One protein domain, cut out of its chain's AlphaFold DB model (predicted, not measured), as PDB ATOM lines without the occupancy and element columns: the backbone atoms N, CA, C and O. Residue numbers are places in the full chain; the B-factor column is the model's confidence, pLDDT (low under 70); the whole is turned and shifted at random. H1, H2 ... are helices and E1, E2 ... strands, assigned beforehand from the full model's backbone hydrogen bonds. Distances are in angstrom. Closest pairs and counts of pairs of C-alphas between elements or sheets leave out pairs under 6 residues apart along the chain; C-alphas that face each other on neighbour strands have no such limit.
ATOM      1  N   PRO A 285      25.465  -0.948 -22.271       53.22
ATOM      2  CA  PRO A 285      25.944  -1.642 -23.475       53.22
ATOM      3  C   PRO A 285      24.826  -2.362 -24.261       53.22
ATOM      4  O   PRO A 285      25.060  -2.818 -25.377       53.22
ATOM      5  N   PHE A 286      23.603  -2.431 -23.718       55.53
ATOM      6  CA  PHE A 286      22.398  -2.958 -24.366       55.53
ATOM      7  C   PHE A 286      21.808  -2.047 -25.454       55.53
ATOM      8  O   PHE A 286      21.138  -2.551 -26.354       55.53
ATOM      9  N   ASN A 287      22.050  -0.729 -25.422       56.66
ATOM     10  CA  ASN A 287      21.501   0.178 -26.443       56.66
ATOM     11  C   ASN A 287      21.997  -0.176 -27.853       56.66
ATOM     12  O   ASN A 287      21.258  -0.065 -28.828       56.66
ATOM     13  N   PHE A 288      23.220  -0.691 -27.935       60.12
ATOM     14  CA  PHE A 288      23.854  -1.093 -29.178       60.12
ATOM     15  C   PHE A 288      23.194  -2.306 -29.847       60.12
ATOM     16  O   PHE A 288      23.059  -2.335 -31.070       60.12
ATOM     17  N   ILE A 289      22.785  -3.319 -29.070       63.84
ATOM     18  CA  ILE A 289      22.158  -4.528 -29.631       63.84
ATOM     19  C   ILE A 289      20.750  -4.208 -30.143       63.84
ATOM     20  O   ILE A 289      20.373  -4.670 -31.219       63.84
ATOM     21  N   ASN A 290      20.020  -3.343 -29.432       59.94
ATOM     22  CA  ASN A 290      18.656  -2.936 -29.786       59.94
ATOM     23  C   ASN A 290      18.556  -2.217 -31.143       59.94
ATOM     24  O   ASN A 290      17.481  -2.185 -31.737       59.94
ATOM     25  N   ASN A 291      19.665  -1.675 -31.655       65.81
ATOM     26  CA  ASN A 291      19.718  -0.975 -32.940       65.81
ATOM     27  C   ASN A 291      20.104  -1.882 -34.122       65.81
ATOM     28  O   ASN A 291      20.233  -1.406 -35.251       65.81
ATOM     29  N   LYS A 292      20.320  -3.184 -33.893       74.88
ATOM     30  CA  LYS A 292      20.709  -4.137 -34.938       74.88
ATOM     31  C   LYS A 292      19.529  -4.974 -35.400       74.88
ATOM     32  O   LYS A 292      18.656  -5.341 -34.621       74.88
ATOM     33  N   SER A 293      19.535  -5.336 -36.680       83.25
ATOM     34  CA  SER A 293      18.551  -6.270 -37.212       83.25
ATOM     35  C   SER A 293      18.737  -7.659 -36.598       83.25
ATOM     36  O   SER A 293      19.855  -8.178 -36.505       83.25
ATOM     37  N   TYR A 294      17.618  -8.258 -36.192       89.31
ATOM     38  CA  TYR A 294      17.555  -9.671 -35.840       89.31
ATOM     39  C   TYR A 294      17.950 -10.522 -37.049       89.31
ATOM     40  O   TYR A 294      17.497 -10.262 -38.167       89.31
ATOM     41  N   ARG A 295      18.796 -11.530 -36.824       89.69
ATOM     42  CA  ARG A 295      19.242 -12.468 -37.859       89.69
ATOM     43  C   ARG A 295      18.538 -13.816 -37.723       89.69
ATOM     44  O   ARG A 295      17.855 -14.234 -38.652       89.69
ATOM     45  N   CYS A 296      18.731 -14.497 -36.597       93.50
ATOM     46  CA  CYS A 296      18.172 -15.821 -36.307       93.50
ATOM     47  C   CYS A 296      18.329 -16.175 -34.816       93.50
ATOM     48  O   CYS A 296      18.940 -15.421 -34.052       93.50
ATOM     49  N   SER A 297      17.795 -17.332 -34.406       94.25
ATOM     50  CA  SER A 297      18.068 -17.891 -33.081       94.25
ATOM     51  C   SER A 297      19.533 -18.333 -32.987       94.25
ATOM     52  O   SER A 297      20.156 -18.700 -33.990       94.25
ATOM     53  N   PHE A 298      20.111 -18.320 -31.785       94.44
ATOM     54  CA  PHE A 298      21.497 -18.751 -31.618       94.44
ATOM     55  C   PHE A 298      21.683 -20.253 -31.862       94.44
ATOM     56  O   PHE A 298      22.719 -20.667 -32.377       94.44
ATOM     57  N   ASP A 299      20.658 -21.058 -31.582       90.69
ATOM     58  CA  ASP A 299      20.650 -22.483 -31.903       90.69
ATOM     59  C   ASP A 299      20.751 -22.737 -33.416       90.69
ATOM     60  O   ASP A 299      21.582 -23.542 -33.853       90.69
ATOM     61  N   ASP A 300      19.963 -22.024 -34.225       89.25
ATOM     62  CA  ASP A 300      20.047 -22.112 -35.687       89.25
ATOM     63  C   ASP A 300      21.411 -21.637 -36.187       89.25
ATOM     64  O   ASP A 300      22.017 -22.264 -37.059       89.25
ATOM     65  N   TYR A 301      21.937 -20.572 -35.580       93.00
ATOM     66  CA  TYR A 301      23.242 -20.032 -35.929       93.00
ATOM     67  C   TYR A 301      24.386 -21.012 -35.639       93.00
ATOM     68  O   TYR A 301      25.287 -21.178 -36.463       93.00
ATOM     69  N   ILE A 302      24.348 -21.722 -34.506       90.25
ATOM     70  CA  ILE A 302      25.314 -22.785 -34.204       90.25
ATOM     71  C   ILE A 302      25.212 -23.905 -35.243       90.25
ATOM     72  O   ILE A 302      26.236 -24.326 -35.783       90.25
ATOM     73  N   ASN A 303      23.998 -24.358 -35.568       83.94
ATOM     74  CA  ASN A 303      23.770 -25.409 -36.565       83.94
ATOM     75  C   ASN A 303      24.288 -25.038 -37.965       83.94
ATOM     76  O   ASN A 303      24.796 -25.900 -38.692       83.94
ATOM     77  N   GLU A 304      24.183 -23.763 -38.335       84.69
ATOM     78  CA  GLU A 304      24.716 -23.219 -39.583       84.69
ATOM     79  C   GLU A 304      26.253 -23.198 -39.577       84.69
ATOM     80  O   GLU A 304      26.880 -23.749 -40.486       84.69
ATOM     81  N   MET A 305      26.855 -22.623 -38.530       84.44
ATOM     82  CA  MET A 305      28.261 -22.199 -38.527       84.44
ATOM     83  C   MET A 305      29.247 -23.237 -37.962       84.44
ATOM     84  O   MET A 305      30.459 -23.090 -38.100       84.44
ATOM     85  N   GLN A 306      28.790 -24.314 -37.314       82.88
ATOM     86  CA  GLN A 306      29.706 -25.238 -36.623       82.88
ATOM     87  C   GLN A 306      30.503 -26.197 -37.534       82.88
ATOM     88  O   GLN A 306      31.391 -26.917 -37.062       82.88
ATOM     89  N   LYS A 307      30.204 -26.213 -38.838       74.94
ATOM     90  CA  LYS A 307      30.627 -27.266 -39.781       74.94
ATOM     91  C   LYS A 307      32.103 -27.208 -40.168       74.94
ATOM     92  O   LYS A 307      32.736 -28.253 -40.280       74.94
ATOM     93  N   ASN A 308      32.685 -26.021 -40.320       70.62
ATOM     94  CA  ASN A 308      34.106 -25.868 -40.644       70.62
ATOM     95  C   ASN A 308      34.818 -24.913 -39.679       70.62
ATOM     96  O   ASN A 308      34.194 -24.208 -38.888       70.62
ATOM     97  N   GLU A 309      36.151 -24.933 -39.719       67.62
ATOM     98  CA  GLU A 309      36.982 -24.166 -38.794       67.62
ATOM     99  C   GLU A 309      36.761 -22.659 -38.914       67.62
ATOM    100  O   GLU A 309      36.683 -21.987 -37.890       67.62
ATOM    101  N   TYR A 310      36.662 -22.136 -40.139       71.00
ATOM    102  CA  TYR A 310      36.491 -20.706 -40.374       71.00
ATOM    103  C   TYR A 310      35.172 -20.212 -39.779       71.00
ATOM    104  O   TYR A 310      35.169 -19.258 -39.003       71.00
ATOM    105  N   ASP A 311      34.078 -20.925 -40.045       79.38
ATOM    106  CA  ASP A 311      32.753 -20.539 -39.566       79.38
ATOM    107  C   ASP A 311      32.636 -20.645 -38.038       79.38
ATOM    108  O   ASP A 311      32.080 -19.754 -37.387       79.38
ATOM    109  N   ARG A 312      33.273 -21.657 -37.427       84.81
ATOM    110  CA  ARG A 312      33.354 -21.781 -35.962       84.81
ATOM    111  C   ARG A 312      34.007 -20.571 -35.295       84.81
ATOM    112  O   ARG A 312      33.679 -20.278 -34.149       84.81
ATOM    113  N   GLN A 313      34.896 -19.841 -35.973       83.38
ATOM    114  CA  GLN A 313      35.505 -18.636 -35.396       83.38
ATOM    115  C   GLN A 313      34.460 -17.547 -35.118       83.38
ATOM    116  O   GLN A 313      34.592 -16.836 -34.126       83.38
ATOM    117  N   TYR A 314      33.392 -17.456 -35.919       86.12
ATOM    118  CA  TYR A 314      32.299 -16.511 -35.675       86.12
ATOM    119  C   TYR A 314      31.455 -16.874 -34.451       86.12
ATOM    120  O   TYR A 314      30.974 -15.979 -33.763       86.12
ATOM    121  N   LEU A 315      31.300 -18.169 -34.166       90.88
ATOM    122  CA  LEU A 315      30.625 -18.666 -32.966       90.88
ATOM    123  C   LEU A 315      31.433 -18.353 -31.699       90.88
ATOM    124  O   LEU A 315      30.892 -17.856 -30.712       90.88
ATOM    125  N   LEU A 316      32.749 -18.571 -31.752       89.38
ATOM    126  CA  LEU A 316      33.661 -18.195 -30.669       89.38
ATOM    127  C   LEU A 316      33.682 -16.670 -30.456       89.38
ATOM    128  O   LEU A 316      33.664 -16.216 -29.315       89.38
ATOM    129  N   ASP A 317      33.672 -15.876 -31.533       85.81
ATOM    130  CA  ASP A 317      33.616 -14.409 -31.453       85.81
ATOM    131  C   ASP A 317      32.300 -13.918 -30.840       85.81
ATOM    132  O   ASP A 317      32.323 -13.040 -29.978       85.81
ATOM    133  N   ALA A 318      31.169 -14.527 -31.206       88.56
ATOM    134  CA  ALA A 318      29.864 -14.235 -30.613       88.56
ATOM    135  C   ALA A 318      29.869 -14.450 -29.091       88.56
ATOM    136  O   ALA A 318      29.442 -13.583 -28.326       88.56
ATOM    137  N   LEU A 319      30.421 -15.583 -28.641       90.81
ATOM    138  CA  LEU A 319      30.533 -15.898 -27.219       90.81
ATOM    139  C   LEU A 319      31.483 -14.935 -26.488       90.81
ATOM    140  O   LEU A 319      31.174 -14.479 -25.389       90.81
ATOM    141  N   ALA A 320      32.614 -14.574 -27.097       85.44
ATOM    142  CA  ALA A 320      33.550 -13.626 -26.497       85.44
ATOM    143  C   ALA A 320      32.950 -12.212 -26.364       85.44
ATOM    144  O   ALA A 320      33.149 -11.550 -25.345       85.44
ATOM    145  N   LYS A 321      32.157 -11.760 -27.347       81.12
ATOM    146  CA  LYS A 321      31.389 -10.504 -27.248       81.12
ATOM    147  C   LYS A 321      30.369 -10.557 -26.118       81.12
ATOM    148  O   LYS A 321      30.259  -9.599 -25.353       81.12
ATOM    149  N   LEU A 322      29.673 -11.689 -25.980       86.56
ATOM    150  CA  LEU A 322      28.728 -11.912 -24.889       86.56
ATOM    151  C   LEU A 322      29.413 -11.818 -23.515       86.56
ATOM    152  O   LEU A 322      28.831 -11.258 -22.591       86.56
ATOM    153  N   PHE A 323      30.657 -12.289 -23.372       86.00
ATOM    154  CA  PHE A 323      31.420 -12.139 -22.124       86.00
ATOM    155  C   PHE A 323      31.619 -10.680 -21.733       86.00
ATOM    156  O   PHE A 323      31.322 -10.316 -20.597       86.00
ATOM    157  N   GLY A 324      32.091  -9.848 -22.666       78.31
ATOM    158  CA  GLY A 324      32.252  -8.414 -22.423       78.31
ATOM    159  C   GLY A 324      30.920  -7.791 -22.019       78.31
ATOM    160  O   GLY A 324      30.811  -7.168 -20.967       78.31
ATOM    161  N   TYR A 325      29.881  -8.060 -22.806       78.75
ATOM    162  CA  TYR A 325      28.535  -7.564 -22.564       78.75
ATOM    163  C   TYR A 325      27.995  -7.894 -21.157       78.75
ATOM    164  O   TYR A 325      27.595  -6.988 -20.420       78.75
ATOM    165  N   VAL A 326      28.023  -9.169 -20.757       82.56
ATOM    166  CA  VAL A 326      27.516  -9.613 -19.448       82.56
ATOM    167  C   VAL A 326      28.395  -9.071 -18.315       82.56
ATOM    168  O   VAL A 326      27.874  -8.629 -17.291       82.56
ATOM    169  N   ALA A 327      29.720  -9.037 -18.494       79.81
ATOM    170  CA  ALA A 327      30.646  -8.527 -17.483       79.81
ATOM    171  C   ALA A 327      30.382  -7.055 -17.139       79.81
ATOM    172  O   ALA A 327      30.354  -6.697 -15.964       79.81
ATOM    173  N   PHE A 328      30.167  -6.193 -18.138       75.00
ATOM    174  CA  PHE A 328      29.963  -4.762 -17.886       75.00
ATOM    175  C   PHE A 328      28.581  -4.444 -17.307       75.00
ATOM    176  O   PHE A 328      28.448  -3.493 -16.536       75.00
ATOM    177  N   SER A 329      27.573  -5.251 -17.624       71.31
ATOM    178  CA  SER A 329      26.176  -4.946 -17.296       71.31
ATOM    179  C   SER A 329      25.696  -5.576 -15.997       71.31
ATOM    180  O   SER A 329      24.898  -4.984 -15.275       71.31
ATOM    181  N   ASN A 330      26.215  -6.759 -15.671       72.56
ATOM    182  CA  ASN A 330      25.736  -7.581 -14.563       72.56
ATOM    183  C   ASN A 330      26.770  -7.685 -13.425       72.56
ATOM    184  O   ASN A 330      26.570  -8.461 -12.493       72.56
ATOM    185  N   SER A 331      27.858  -6.896 -13.470       64.75
ATOM    186  CA  SER A 331      28.995  -6.959 -12.525       64.75
ATOM    187  C   SER A 331      28.632  -6.843 -11.041       64.75
ATOM    188  O   SER A 331      29.429  -7.220 -10.188       64.75
ATOM    189  N   LYS A 332      27.452  -6.299 -10.718       68.19
ATOM    190  CA  LYS A 332      27.000  -6.060  -9.339       68.19
ATOM    191  C   LYS A 332      25.920  -7.024  -8.847       68.19
ATOM    192  O   LYS A 332      25.455  -6.865  -7.725       68.19
ATOM    193  N   LEU A 333      25.477  -7.964  -9.679       77.00
ATOM    194  CA  LEU A 333      24.419  -8.902  -9.312       77.00
ATOM    195  C   LEU A 333      25.009 -10.162  -8.684       77.00
ATOM    196  O   LEU A 333      25.937 -10.763  -9.227       77.00
ATOM    197  N   GLU A 334      24.425 -10.579  -7.565       73.94
ATOM    198  CA  GLU A 334      24.789 -11.794  -6.835       73.94
ATOM    199  C   GLU A 334      23.703 -12.871  -6.987       73.94
ATOM    200  O   GLU A 334      22.533 -12.564  -7.212       73.94
ATOM    201  N   GLY A 335      24.096 -14.144  -6.878       72.38
ATOM    202  CA  GLY A 335      23.194 -15.302  -6.936       72.38
ATOM    203  C   GLY A 335      23.563 -16.320  -8.019       72.38
ATOM    204  O   GLY A 335      24.104 -15.959  -9.062       72.38
ATOM    205  N   ASP A 336      23.251 -17.592  -7.770       68.56
ATOM    206  CA  ASP A 336      23.499 -18.738  -8.661       68.56
ATOM    207  C   ASP A 336      22.159 -19.414  -9.013       68.56
ATOM    208  O   ASP A 336      21.939 -20.597  -8.756       68.56
ATOM    209  N   ASN A 337      21.221 -18.645  -9.572       79.31
ATOM    210  CA  ASN A 337      19.963 -19.214 -10.051       79.31
ATOM    211  C   ASN A 337      20.217 -19.977 -11.357       79.31
ATOM    212  O   ASN A 337      21.042 -19.572 -12.168       79.31
ATOM    213  N   TYR A 338      19.519 -21.083 -11.583       83.38
ATOM    214  CA  TYR A 338      19.661 -21.846 -12.823       83.38
ATOM    215  C   TYR A 338      18.694 -21.332 -13.896       83.38
ATOM    216  O   TYR A 338      17.515 -21.109 -13.620       83.38
ATOM    217  N   ILE A 339      19.187 -21.159 -15.124       89.50
ATOM    218  CA  ILE A 339      18.371 -20.853 -16.300       89.50
ATOM    219  C   ILE A 339      18.355 -22.087 -17.200       89.50
ATOM    220  O   ILE A 339      19.349 -22.412 -17.848       89.50
ATOM    221  N   GLU A 340      17.209 -22.755 -17.263       89.38
ATOM    222  CA  GLU A 340      17.023 -23.903 -18.147       89.38
ATOM    223  C   GLU A 340      17.065 -23.481 -19.626       89.38
ATOM    224  O   GLU A 340      16.502 -22.441 -19.994       89.38
ATOM    225  N   ASN A 341      17.730 -24.297 -20.456       90.06
ATOM    226  CA  ASN A 341      17.883 -24.119 -21.906       90.06
ATOM    227  C   ASN A 341      18.373 -22.714 -22.298       90.06
ATOM    228  O   ASN A 341      17.791 -22.050 -23.154       90.06
ATOM    229  N   ILE A 342      19.410 -22.202 -21.629       93.94
ATOM    230  CA  ILE A 342      19.854 -20.819 -21.834       93.94
ATOM    231  C   ILE A 342      20.322 -20.544 -23.272       93.94
ATOM    232  O   ILE A 342      20.117 -19.436 -23.762       93.94
ATOM    233  N   ILE A 343      20.913 -21.523 -23.969       93.44
ATOM    234  CA  ILE A 343      21.435 -21.331 -25.332       93.44
ATOM    235  C   ILE A 343      20.297 -20.997 -26.301       93.44
ATOM    236  O   ILE A 343      20.447 -20.087 -27.117       93.44
ATOM    237  N   SER A 344      19.144 -21.661 -26.169       91.31
ATOM    238  CA  SER A 344      17.987 -21.443 -27.045       91.31
ATOM    239  C   SER A 344      17.265 -20.118 -26.786       91.31
ATOM    240  O   SER A 344      16.504 -19.658 -27.634       91.31
ATOM    241  N   LYS A 345      17.524 -19.464 -25.645       93.81
ATOM    242  CA  LYS A 345      16.981 -18.128 -25.343       93.81
ATOM    243  C   LYS A 345      17.700 -17.018 -26.102       93.81
ATOM    244  O   LYS A 345      17.116 -15.956 -26.309       93.81
ATOM    245  N   PHE A 346      18.952 -17.235 -26.500       94.44
ATOM    246  CA  PHE A 346      19.727 -16.224 -27.207       94.44
ATOM    247  C   PHE A 346      19.273 -16.065 -28.657       94.44
ATOM    248  O   PHE A 346      19.124 -17.021 -29.417       94.44
ATOM    249  N   SER A 347      19.135 -14.807 -29.051       93.06
ATOM    250  CA  SER A 347      18.970 -14.350 -30.423       93.06
ATOM    251  C   SER A 347      20.276 -13.744 -30.930       93.06
ATOM    252  O   SER A 347      21.034 -13.140 -30.166       93.06
ATOM    253  N   VAL A 348      20.529 -13.905 -32.228       91.44
ATOM    254  CA  VAL A 348      21.688 -13.331 -32.918       91.44
ATOM    255  C   VAL A 348      21.264 -12.069 -33.655       91.44
ATOM    256  O   VAL A 348      20.351 -12.099 -34.482       91.44
ATOM    257  N   TYR A 349      21.972 -10.974 -33.400       86.19
ATOM    258  CA  TYR A 349      21.759  -9.680 -34.040       86.19
ATOM    259  C   TYR A 349      22.998  -9.249 -34.829       86.19
ATOM    260  O   TYR A 349      24.135  -9.478 -34.411       86.19
ATOM    261  N   GLY A 350      22.780  -8.610 -35.984       81.38
ATOM    262  CA  GLY A 350      23.834  -8.061 -36.844       81.38
ATOM    263  C   GLY A 350      25.051  -8.982 -37.049       81.38
ATOM    264  O   GLY A 350      24.929 -10.088 -37.571       81.38
ATOM    265  N   ASN A 351      26.238  -8.511 -36.641       74.25
ATOM    266  CA  ASN A 351      27.527  -9.196 -36.829       74.25
ATOM    267  C   ASN A 351      27.891 -10.071 -35.611       74.25
ATOM    268  O   ASN A 351      28.979  -9.937 -35.035       74.25
ATOM    269  N   ASN A 352      26.976 -10.988 -35.281       82.69
ATOM    270  CA  ASN A 352      27.102 -12.054 -34.277       82.69
ATOM    271  C   ASN A 352      26.995 -11.593 -32.818       82.69
ATOM    272  O   ASN A 352      27.633 -12.170 -31.938       82.69
ATOM    273  N   ASP A 353      26.221 -10.548 -32.552       83.25
ATOM    274  CA  ASP A 353      25.951 -10.104 -31.188       83.25
ATOM    275  C   ASP A 353      24.837 -10.968 -30.580       83.25
ATOM    276  O   ASP A 353      23.816 -11.209 -31.228       83.25
ATOM    277  N   LEU A 354      25.044 -11.457 -29.356       88.75
ATOM    278  CA  LEU A 354      24.106 -12.347 -28.668       88.75
ATOM    279  C   LEU A 354      23.309 -11.584 -27.618       88.75
ATOM    280  O   LEU A 354      23.891 -10.897 -26.778       88.75
ATOM    281  N   TYR A 355      21.989 -11.757 -27.632       87.88
ATOM    282  CA  TYR A 355      21.094 -11.148 -26.653       87.88
ATOM    283  C   TYR A 355      19.874 -12.015 -26.360       87.88
ATOM    284  O   TYR A 355      19.366 -12.692 -27.249       87.88
ATOM    285  N   PHE A 356      19.387 -11.963 -25.121       89.19
ATOM    286  CA  PHE A 356      18.040 -12.405 -24.779       89.19
ATOM    287  C   PHE A 356      17.390 -11.403 -23.824       89.19
ATOM    288  O   PHE A 356      18.069 -10.752 -23.029       89.19
ATOM    289  N   GLU A 357      16.068 -11.290 -23.902       85.19
ATOM    290  CA  GLU A 357      15.292 -10.338 -23.111       85.19
ATOM    291  C   GLU A 357      15.350 -10.654 -21.607       85.19
ATOM    292  O   GLU A 357      15.070 -11.774 -21.178       85.19
ATOM    293  N   GLY A 358      15.702  -9.661 -20.785       84.75
ATOM    294  CA  GLY A 358      15.787  -9.818 -19.333       84.75
ATOM    295  C   GLY A 358      17.119 -10.375 -18.822       84.75
ATOM    296  O   GLY A 358      17.221 -10.680 -17.631       84.75
ATOM    297  N   ILE A 359      18.141 -10.519 -19.678       86.31
ATOM    298  CA  ILE A 359      19.475 -11.004 -19.285       86.31
ATOM    299  C   ILE A 359      20.127 -10.145 -18.188       86.31
ATOM    300  O   ILE A 359      20.865 -10.662 -17.352       86.31
ATOM    301  N   GLU A 360      19.798  -8.856 -18.117       83.00
ATOM    302  CA  GLU A 360      20.227  -7.907 -17.084       83.00
ATOM    303  C   GLU A 360      19.771  -8.272 -15.665       83.00
ATOM    304  O   GLU A 360      20.291  -7.713 -14.710       83.00
ATOM    305  N   LYS A 361      18.814  -9.194 -15.496       86.00
ATOM    306  CA  LYS A 361      18.299  -9.605 -14.176       86.00
ATOM    307  C   LYS A 361      19.126 -10.708 -13.515       86.00
ATOM    308  O   LYS A 361      18.877 -11.051 -12.362       86.00
ATOM    309  N   TYR A 362      20.080 -11.286 -14.236       89.75
ATOM    310  CA  TYR A 362      20.819 -12.467 -13.804       89.75
ATOM    311  C   TYR A 362      22.282 -12.144 -13.511       89.75
ATOM    312  O   TYR A 362      22.868 -11.268 -14.135       89.75
ATOM    313  N   SER A 363      22.917 -12.849 -12.577       91.12
ATOM    314  CA  SER A 363      24.353 -12.662 -12.344       91.12
ATOM    315  C   SER A 363      25.191 -13.245 -13.489       91.12
ATOM    316  O   SER A 363      24.759 -14.136 -14.227       91.12
ATOM    317  N   VAL A 364      26.445 -12.797 -13.584       90.56
ATOM    318  CA  VAL A 364      27.446 -13.365 -14.502       90.56
ATOM    319  C   VAL A 364      27.610 -14.879 -14.293       90.56
ATOM    320  O   VAL A 364      27.649 -15.645 -15.257       90.56
ATOM    321  N   ASN A 365      27.658 -15.321 -13.030       92.19
ATOM    322  CA  ASN A 365      27.790 -16.734 -12.672       92.19
ATOM    323  C   ASN A 365      26.554 -17.548 -13.072       92.19
ATOM    324  O   ASN A 365      26.700 -18.647 -13.602       92.19
ATOM    325  N   THR A 366      25.354 -16.992 -12.891       93.19
ATOM    326  CA  THR A 366      24.092 -17.615 -13.312       93.19
ATOM    327  C   THR A 366      24.075 -17.858 -14.822       93.19
ATOM    328  O   THR A 366      23.820 -18.981 -15.261       93.19
ATOM    329  N   ILE A 367      24.376 -16.829 -15.621       94.06
ATOM    330  CA  ILE A 367      24.315 -16.905 -17.087       94.06
ATOM    331  C   ILE A 367      25.305 -17.954 -17.602       94.06
ATOM    332  O   ILE A 367      24.914 -18.921 -18.254       94.06
ATOM    333  N   PHE A 368      26.592 -17.810 -17.278       95.00
ATOM    334  CA  PHE A 368      27.619 -18.685 -17.845       95.00
ATOM    335  C   PHE A 368      27.679 -20.064 -17.184       95.00
ATOM    336  O   PHE A 368      28.023 -21.034 -17.856       95.00
ATOM    337  N   GLY A 369      27.284 -20.195 -15.915       94.44
ATOM    338  CA  GLY A 369      27.106 -21.495 -15.267       94.44
ATOM    339  C   GLY A 369      25.966 -22.298 -15.899       94.44
ATOM    340  O   GLY A 369      26.142 -23.474 -16.222       94.44
ATOM    341  N   SER A 370      24.829 -21.647 -16.172       95.25
ATOM    342  CA  SER A 370      23.723 -22.267 -16.913       95.25
ATOM    343  C   SER A 370      24.146 -22.649 -18.331       95.25
ATOM    344  O   SER A 370      23.797 -23.729 -18.796       95.25
ATOM    345  N   PHE A 371      24.972 -21.824 -18.982       95.94
ATOM    346  CA  PHE A 371      25.507 -22.106 -20.317       95.94
ATOM    347  C   PHE A 371      26.393 -23.363 -20.315       95.94
ATOM    348  O   PHE A 371      26.232 -24.224 -21.175       95.94
ATOM    349  N   ILE A 372      27.292 -23.519 -19.334       95.88
ATOM    350  CA  ILE A 372      28.116 -24.736 -19.193       95.88
ATOM    351  C   ILE A 372      27.235 -25.978 -19.005       95.88
ATOM    352  O   ILE A 372      27.478 -27.007 -19.637       95.88
ATOM    353  N   ASN A 373      26.212 -25.890 -18.153       93.50
ATOM    354  CA  ASN A 373      25.304 -27.008 -17.905       93.50
ATOM    355  C   ASN A 373      24.507 -27.384 -19.159       93.50
ATOM    356  O   ASN A 373      24.417 -28.566 -19.487       93.50
ATOM    357  N   ASP A 374      24.004 -26.395 -19.894       93.56
ATOM    358  CA  ASP A 374      23.292 -26.604 -21.153       93.56
ATOM    359  C   ASP A 374      24.198 -27.273 -22.207       93.56
ATOM    360  O   ASP A 374      23.826 -28.281 -22.809       93.56
ATOM    361  N   LEU A 375      25.459 -26.829 -22.333       92.81
ATOM    362  CA  LEU A 375      26.455 -27.494 -23.185       92.81
ATOM    363  C   LEU A 375      26.679 -28.959 -22.794       92.81
ATOM    364  O   LEU A 375      26.800 -29.803 -23.678       92.81
ATOM    365  N   LYS A 376      26.755 -29.279 -21.494       90.00
ATOM    366  CA  LYS A 376      26.947 -30.661 -21.014       90.00
ATOM    367  C   LYS A 376      25.773 -31.558 -21.409       90.00
ATOM    368  O   LYS A 376      26.010 -32.674 -21.876       90.00
ATOM    369  N   VAL A 377      24.541 -31.075 -21.235       87.31
ATOM    370  CA  VAL A 377      23.307 -31.793 -21.605       87.31
ATOM    371  C   VAL A 377      23.256 -32.004 -23.117       87.31
ATOM    372  O   VAL A 377      23.063 -33.123 -23.589       87.31
ATOM    373  N   ASN A 378      23.544 -30.952 -23.880       81.75
ATOM    374  CA  ASN A 378      23.459 -30.939 -25.334       81.75
ATOM    375  C   ASN A 378      24.789 -31.265 -26.034       81.75
ATOM    376  O   ASN A 378      24.958 -30.958 -27.213       81.75
ATOM    377  N   ARG A 379      25.742 -31.930 -25.358       80.69
ATOM    378  CA  ARG A 379      27.112 -32.151 -25.874       80.69
ATOM    379  C   ARG A 379      27.160 -32.801 -27.258       80.69
ATOM    380  O   ARG A 379      28.087 -32.556 -28.018       80.69
ATOM    381  N   PHE A 380      26.170 -33.635 -27.565       73.94
ATOM    382  CA  PHE A 380      26.071 -34.370 -28.821       73.94
ATOM    383  C   PHE A 380      25.511 -33.521 -29.971       73.94
ATOM    384  O   PHE A 380      25.710 -33.866 -31.125       73.94
ATOM    385  N   LYS A 381      24.860 -32.388 -29.689       77.94
ATOM    386  CA  LYS A 381      24.381 -31.443 -30.711       77.94
ATOM    387  C   LYS A 381      25.525 -30.632 -31.332       77.94
ATOM    388  O   LYS A 381      25.390 -30.118 -32.443       77.94
ATOM    389  N   TYR A 382      26.638 -30.496 -30.612       79.94
ATOM    390  CA  TYR A 382      27.724 -29.590 -30.966       79.94
ATOM    391  C   TYR A 382      28.927 -30.316 -31.559       79.94
ATOM    392  O   TYR A 382      29.317 -31.389 -31.104       79.94
ATOM    393  N   ASN A 383      29.583 -29.671 -32.522       82.81
ATOM    394  CA  ASN A 383      30.902 -30.063 -32.992       82.81
ATOM    395  C   ASN A 383      31.878 -30.137 -31.788       82.81
ATOM    396  O   ASN A 383      32.008 -29.157 -31.051       82.81
ATOM    397  N   PRO A 384      32.590 -31.256 -31.584       73.31
ATOM    398  CA  PRO A 384      33.518 -31.449 -30.468       73.31
ATOM    399  C   PRO A 384      34.589 -30.366 -30.278       73.31
ATOM    400  O   PRO A 384      34.883 -30.024 -29.131       73.31
ATOM    401  N   ILE A 385      35.127 -29.777 -31.356       76.62
ATOM    402  CA  ILE A 385      36.081 -28.655 -31.263       76.62
ATOM    403  C   ILE A 385      35.384 -27.420 -30.700       76.62
ATOM    404  O   ILE A 385      35.912 -26.755 -29.808       76.62
ATOM    405  N   LEU A 386      34.184 -27.116 -31.203       84.19
ATOM    406  CA  LEU A 386      33.378 -26.003 -30.707       84.19
ATOM    407  C   LEU A 386      33.018 -26.200 -29.231       84.19
ATOM    408  O   LEU A 386      33.267 -25.307 -28.428       84.19
ATOM    409  N   TYR A 387      32.507 -27.378 -28.868       88.06
ATOM    410  CA  TYR A 387      32.165 -27.749 -27.494       88.06
ATOM    411  C   TYR A 387      33.358 -27.573 -26.544       88.06
ATOM    412  O   TYR A 387      33.249 -26.915 -25.507       88.06
ATOM    413  N   LYS A 388      34.524 -28.106 -26.931       86.00
ATOM    414  CA  LYS A 388      35.782 -27.954 -26.194       86.00
ATOM    415  C   LYS A 388      36.153 -26.481 -26.016       86.00
ATOM    416  O   LYS A 388      36.429 -26.063 -24.893       86.00
ATOM    417  N   ASN A 389      36.144 -25.699 -27.094       86.56
ATOM    418  CA  ASN A 389      36.528 -24.291 -27.046       86.56
ATOM    419  C   ASN A 389      35.551 -23.456 -26.212       86.56
ATOM    420  O   ASN A 389      36.003 -22.644 -25.411       86.56
ATOM    421  N   TYR A 390      34.243 -23.690 -26.322       92.25
ATOM    422  CA  TYR A 390      33.238 -23.031 -25.488       92.25
ATOM    423  C   TYR A 390      33.442 -23.317 -24.004       92.25
ATOM    424  O   TYR A 390      33.494 -22.374 -23.217       92.25
ATOM    425  N   LEU A 391      33.627 -24.583 -23.614       93.31
ATOM    426  CA  LEU A 391      33.897 -24.921 -22.216       93.31
ATOM    427  C   LEU A 391      35.171 -24.251 -21.701       93.31
ATOM    428  O   LEU A 391      35.158 -23.672 -20.619       93.31
ATOM    429  N   LEU A 392      36.260 -24.287 -22.475       90.00
ATOM    430  CA  LEU A 392      37.509 -23.633 -22.085       90.00
ATOM    431  C   LEU A 392      37.342 -22.113 -21.974       90.00
ATOM    432  O   LEU A 392      37.838 -21.521 -21.024       90.00
ATOM    433  N   MET A 393      36.620 -21.482 -22.903       91.94
ATOM    434  CA  MET A 393      36.353 -20.044 -22.883       91.94
ATOM    435  C   MET A 393      35.509 -19.634 -21.674       91.94
ATOM    436  O   MET A 393      35.882 -18.692 -20.978       91.94
ATOM    437  N   LEU A 394      34.419 -20.355 -21.396       94.31
ATOM    438  CA  LEU A 394      33.531 -20.107 -20.256       94.31
ATOM    439  C   LEU A 394      34.263 -20.303 -18.925       94.31
ATOM    440  O   LEU A 394      34.167 -19.456 -18.039       94.31
ATOM    441  N   LEU A 395      35.032 -21.387 -18.789       93.62
ATOM    442  CA  LEU A 395      35.805 -21.667 -17.578       93.62
ATOM    443  C   LEU A 395      36.928 -20.649 -17.368       93.62
ATOM    444  O   LEU A 395      37.082 -20.162 -16.249       93.62
ATOM    445  N   SER A 396      37.672 -20.286 -18.419       90.56
ATOM    446  CA  SER A 396      38.665 -19.205 -18.355       90.56
ATOM    447  C   SER A 396      38.014 -17.889 -17.938       90.56
ATOM    448  O   SER A 396      38.553 -17.178 -17.093       90.56
ATOM    449  N   PHE A 397      36.843 -17.565 -18.495       91.62
ATOM    450  CA  PHE A 397      36.131 -16.332 -18.178       91.62
ATOM    451  C   PHE A 397      35.640 -16.296 -16.738       91.62
ATOM    452  O   PHE A 397      35.900 -15.326 -16.034       91.62
ATOM    453  N   LEU A 398      35.010 -17.366 -16.261       92.31
ATOM    454  CA  LEU A 398      34.572 -17.459 -14.872       92.31
ATOM    455  C   LEU A 398      35.753 -17.484 -13.896       92.31
ATOM    456  O   LEU A 398      35.650 -16.908 -12.817       92.31
ATOM    457  N   SER A 399      36.875 -18.101 -14.274       91.31
ATOM    458  CA  SER A 399      38.131 -18.068 -13.516       91.31
ATOM    459  C   SER A 399      38.645 -16.639 -13.365       91.31
ATOM    460  O   SER A 399      38.887 -16.198 -12.242       91.31
ATOM    461  N   PHE A 400      38.724 -15.893 -14.470       89.56
ATOM    462  CA  PHE A 400      39.092 -14.479 -14.472       89.56
ATOM    463  C   PHE A 400      38.115 -13.634 -13.640       89.56
ATOM    464  O   PHE A 400      38.536 -12.934 -12.725       89.56
ATOM    465  N   TYR A 401      36.811 -13.744 -13.910       88.69
ATOM    466  CA  TYR A 401      35.768 -12.930 -13.283       88.69
ATOM    467  C   TYR A 401      35.678 -13.146 -11.768       88.69
ATOM    468  O   TYR A 401      35.556 -12.192 -11.009       88.69
ATOM    469  N   ASN A 402      35.768 -14.400 -11.315       89.25
ATOM    470  CA  ASN A 402      35.707 -14.736  -9.892       89.25
ATOM    471  C   ASN A 402      37.078 -14.672  -9.198       89.25
ATOM    472  O   ASN A 402      37.152 -14.986  -8.011       89.25
ATOM    473  N   ASN A 403      38.152 -14.324  -9.919       90.56
ATOM    474  CA  ASN A 403      39.532 -14.371  -9.432       90.56
ATOM    475  C   ASN A 403      39.892 -15.727  -8.779       90.56
ATOM    476  O   ASN A 403      40.434 -15.793  -7.676       90.56
ATOM    477  N   LYS A 404      39.534 -16.828  -9.451       92.31
ATOM    478  CA  LYS A 404      39.777 -18.217  -9.018       92.31
ATOM    479  C   LYS A 404      40.589 -18.969 -10.057       92.31
ATOM    480  O   LYS A 404      40.609 -18.581 -11.222       92.31
ATOM    481  N   ASN A 405      41.214 -20.082  -9.679       89.31
ATOM    482  CA  ASN A 405      41.891 -20.931 -10.654       89.31
ATOM    483  C   ASN A 405      40.860 -21.597 -11.590       89.31
ATOM    484  O   ASN A 405      39.769 -21.984 -11.163       89.31
ATOM    485  N   ILE A 406      41.209 -21.768 -12.868       88.31
ATOM    486  CA  ILE A 406      40.391 -22.504 -13.837       88.31
ATOM    487  C   ILE A 406      40.086 -23.931 -13.370       88.31
ATOM    488  O   ILE A 406      38.993 -24.426 -13.633       88.31
ATOM    489  N   PHE A 407      40.994 -24.575 -12.626       89.06
ATOM    490  CA  PHE A 407      40.743 -25.900 -12.053       89.06
ATOM    491  C   PHE A 407      39.609 -25.876 -11.015       89.06
ATOM    492  O   PHE A 407      38.736 -26.741 -11.071       89.06
ATOM    493  N   ASP A 408      39.535 -24.853 -10.162       90.44
ATOM    494  CA  ASP A 408      38.445 -24.702  -9.184       90.44
ATOM    495  C   ASP A 408      37.097 -24.494  -9.882       90.44
ATOM    496  O   ASP A 408      36.082 -25.073  -9.494       90.44
ATOM    497  N   MET A 409      37.082 -23.700 -10.959       92.19
ATOM    498  CA  MET A 409      35.886 -23.530 -11.791       92.19
ATOM    499  C   MET A 409      35.504 -24.823 -12.495       92.19
ATOM    500  O   MET A 409      34.328 -25.175 -12.532       92.19
ATOM    501  N   SER A 410      36.483 -25.573 -12.994       91.06
ATOM    502  CA  SER A 410      36.227 -26.857 -13.636       91.06
ATOM    503  C   SER A 410      35.610 -27.868 -12.662       91.06
ATOM    504  O   SER A 410      34.673 -28.563 -13.042       91.06
ATOM    505  N   LEU A 411      36.041 -27.884 -11.393       91.44
ATOM    506  CA  LEU A 411      35.437 -28.705 -10.341       91.44
ATOM    507  C   LEU A 411      34.010 -28.254 -10.015       91.44
ATOM    508  O   LEU A 411      33.121 -29.101  -9.979       91.44
ATOM    509  N   LYS A 412      33.768 -26.941  -9.857       92.00
ATOM    510  CA  LYS A 412      32.425 -26.388  -9.581       92.00
ATOM    511  C   LYS A 412      31.385 -26.844 -10.614       92.00
ATOM    512  O   LYS A 412      30.244 -27.096 -10.248       92.00
ATOM    513  N   TYR A 413      31.772 -26.938 -11.887       92.00
ATOM    514  CA  TYR A 413      30.872 -27.305 -12.988       92.00
ATOM    515  C   TYR A 413      31.053 -28.752 -13.492       92.00
ATOM    516  O   TYR A 413      30.471 -29.136 -14.512       92.00
ATOM    517  N   GLU A 414      31.842 -29.570 -12.786       92.50
ATOM    518  CA  GLU A 414      32.135 -30.976 -13.111       92.50
ATOM    519  C   GLU A 414      32.691 -31.180 -14.539       92.50
ATOM    520  O   GLU A 414      32.293 -32.082 -15.281       92.50
ATOM    521  N   VAL A 415      33.615 -30.316 -14.959       89.62
ATOM    522  CA  VAL A 415      34.283 -30.386 -16.263       89.62
ATOM    523  C   VAL A 415      35.712 -30.897 -16.089       89.62
ATOM    524  O   VAL A 415      36.527 -30.295 -15.398       89.62
ATOM    525  N   ASN A 416      36.072 -31.981 -16.782       84.00
ATOM    526  CA  ASN A 416      37.457 -32.461 -16.802       84.00
ATOM    527  C   ASN A 416      38.302 -31.646 -17.793       84.00
ATOM    528  O   ASN A 416      38.443 -32.005 -18.965       84.00
ATOM    529  N   VAL A 417      38.882 -30.550 -17.305       80.62
ATOM    530  CA  VAL A 417      39.673 -29.625 -18.123       80.62
ATOM    531  C   VAL A 417      40.942 -30.264 -18.707       80.62
ATOM    532  O   VAL A 417      41.305 -29.978 -19.845       80.62
ATOM    533  N   GLN A 418      41.568 -31.213 -17.998       76.00
ATOM    534  CA  GLN A 418      42.758 -31.919 -18.492       76.00
ATOM    535  C   GLN A 418      42.463 -32.737 -19.752       76.00
ATOM    536  O   GLN A 418      43.329 -32.879 -20.610       76.00
ATOM    537  N   LYS A 419      41.252 -33.285 -19.886       72.81
ATOM    538  CA  LYS A 419      40.836 -33.991 -21.103       72.81
ATOM    539  C   LYS A 419      40.667 -33.039 -22.290       72.81
ATOM    540  O   LYS A 419      40.921 -33.448 -23.416       72.81
ATOM    541  N   LEU A 420      40.264 -31.792 -22.046       72.31
ATOM    542  CA  LEU A 420      40.017 -30.807 -23.103       72.31
ATOM    543  C   LEU A 420      41.312 -30.331 -23.773       72.31
ATOM    544  O   LEU A 420      41.304 -30.003 -24.950       72.31
ATOM    545  N   VAL A 421      42.432 -30.308 -23.059       69.69
ATOM    546  CA  VAL A 421      43.655 -29.605 -23.483       69.69
ATOM    547  C   VAL A 421      44.791 -30.497 -23.997       69.69
ATOM    548  O   VAL A 421      45.872 -30.005 -24.315       69.69
ATOM    549  N   LYS A 422      44.566 -31.809 -24.106       65.00
ATOM    550  CA  LYS A 422      45.590 -32.743 -24.596       65.00
ATOM    551  C   LYS A 422      45.883 -32.529 -26.099       65.00
ATOM    552  O   LYS A 422      44.931 -32.449 -26.873       65.00
TER     553      LYS A 422
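This is residues 285 to 422 of the 670 residues of an uncharacterized protein of Clostridium sp. CAG:417 (UniProt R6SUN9). A small sheet of three strands, E1, E2 and E3, sits with its strand E3 beside H3 at one side of a three-helix bundle, H3, H5 and H6, whose centres make a triangle. At the other end of the domain H7 packs crosswise on H6, with the short H8 next to it. The printed part has 138 residues, with eight named helices and three named strands that follow each other along the chain as H1 E1 H2 H3 H4 E2 E3 H5 H6 H7 H8; the sheet order is E1, E2, E3, all antiparallel, and the class is mostly helix. It is compact, with a radius of gyration of the C-alphas of 14.3 A and spans of 40 by 38 by 22 A.

Look first for the sheet: E1 is residues 294 to 297, from C-alpha 294 at (17.555, -9.671, -35.840), E2 is 347 to 349 and E3 is 353 to 355. Find C-alpha 309 at (36.982, -24.166, -38.794); from there H3 runs 31.4 A to residue 330. H5, residues 364 to 377, is 20.2 A long, and H6, residues 384 to 401, is 25.4 A long, ending at (35.768, -12.930, -13.283). The shorter helices are H1 at 287 to 290, H2 at 298 to 305, H4 at 342 to 345, H7 at 406 to 412 and H8 at 417 to 420.

Begin at E2, the inner strand: N 295 and O 348 lie 2.9 A apart towards E1, and N 347 and O 355 lie 2.8 A apart towards E3, its hairpin partner. H2 is on the sheet at a height of 10.0 A, and only just stands up from it, rising 41 degrees. H1, H3 and H4 only graze the sheet; the closest C-alphas of H3 and E3, Ala 318 and Asp 353, are 5.7 A apart. H3, H5 and H6 form an up and down bundle, each running against the one before it. H3 touches H6 at Arg 312 and Leu 386, 6.7 A, at a shallow tilt of 23 degrees. H5 and H6, a hairpin, touch at Ile 372 and Leu 391, 6.5 A. H7 touches residues 395 to 399 of H6, closest at Ser 399 and Ile 406, 5.0 A, about perpendicular at 83 degrees. H1 and H8 are apart. Every O i to N i+4 pair is within hydrogen-bond range in H2, H5, H6 and H7; H3 has 16 of 18, and H1, H4 and H8 are too short for one.

The C-alphas farthest apart, Asn 291 and Lys 422, stand 41.8 A apart. The printed part has no cut. The link from H3 to H4, 11 residues, is long. The mean pLDDT of the printed part is 84.3; look for values under 70 at residues 285 to 291, 309, 331 to 332, 336 and 421 to 422.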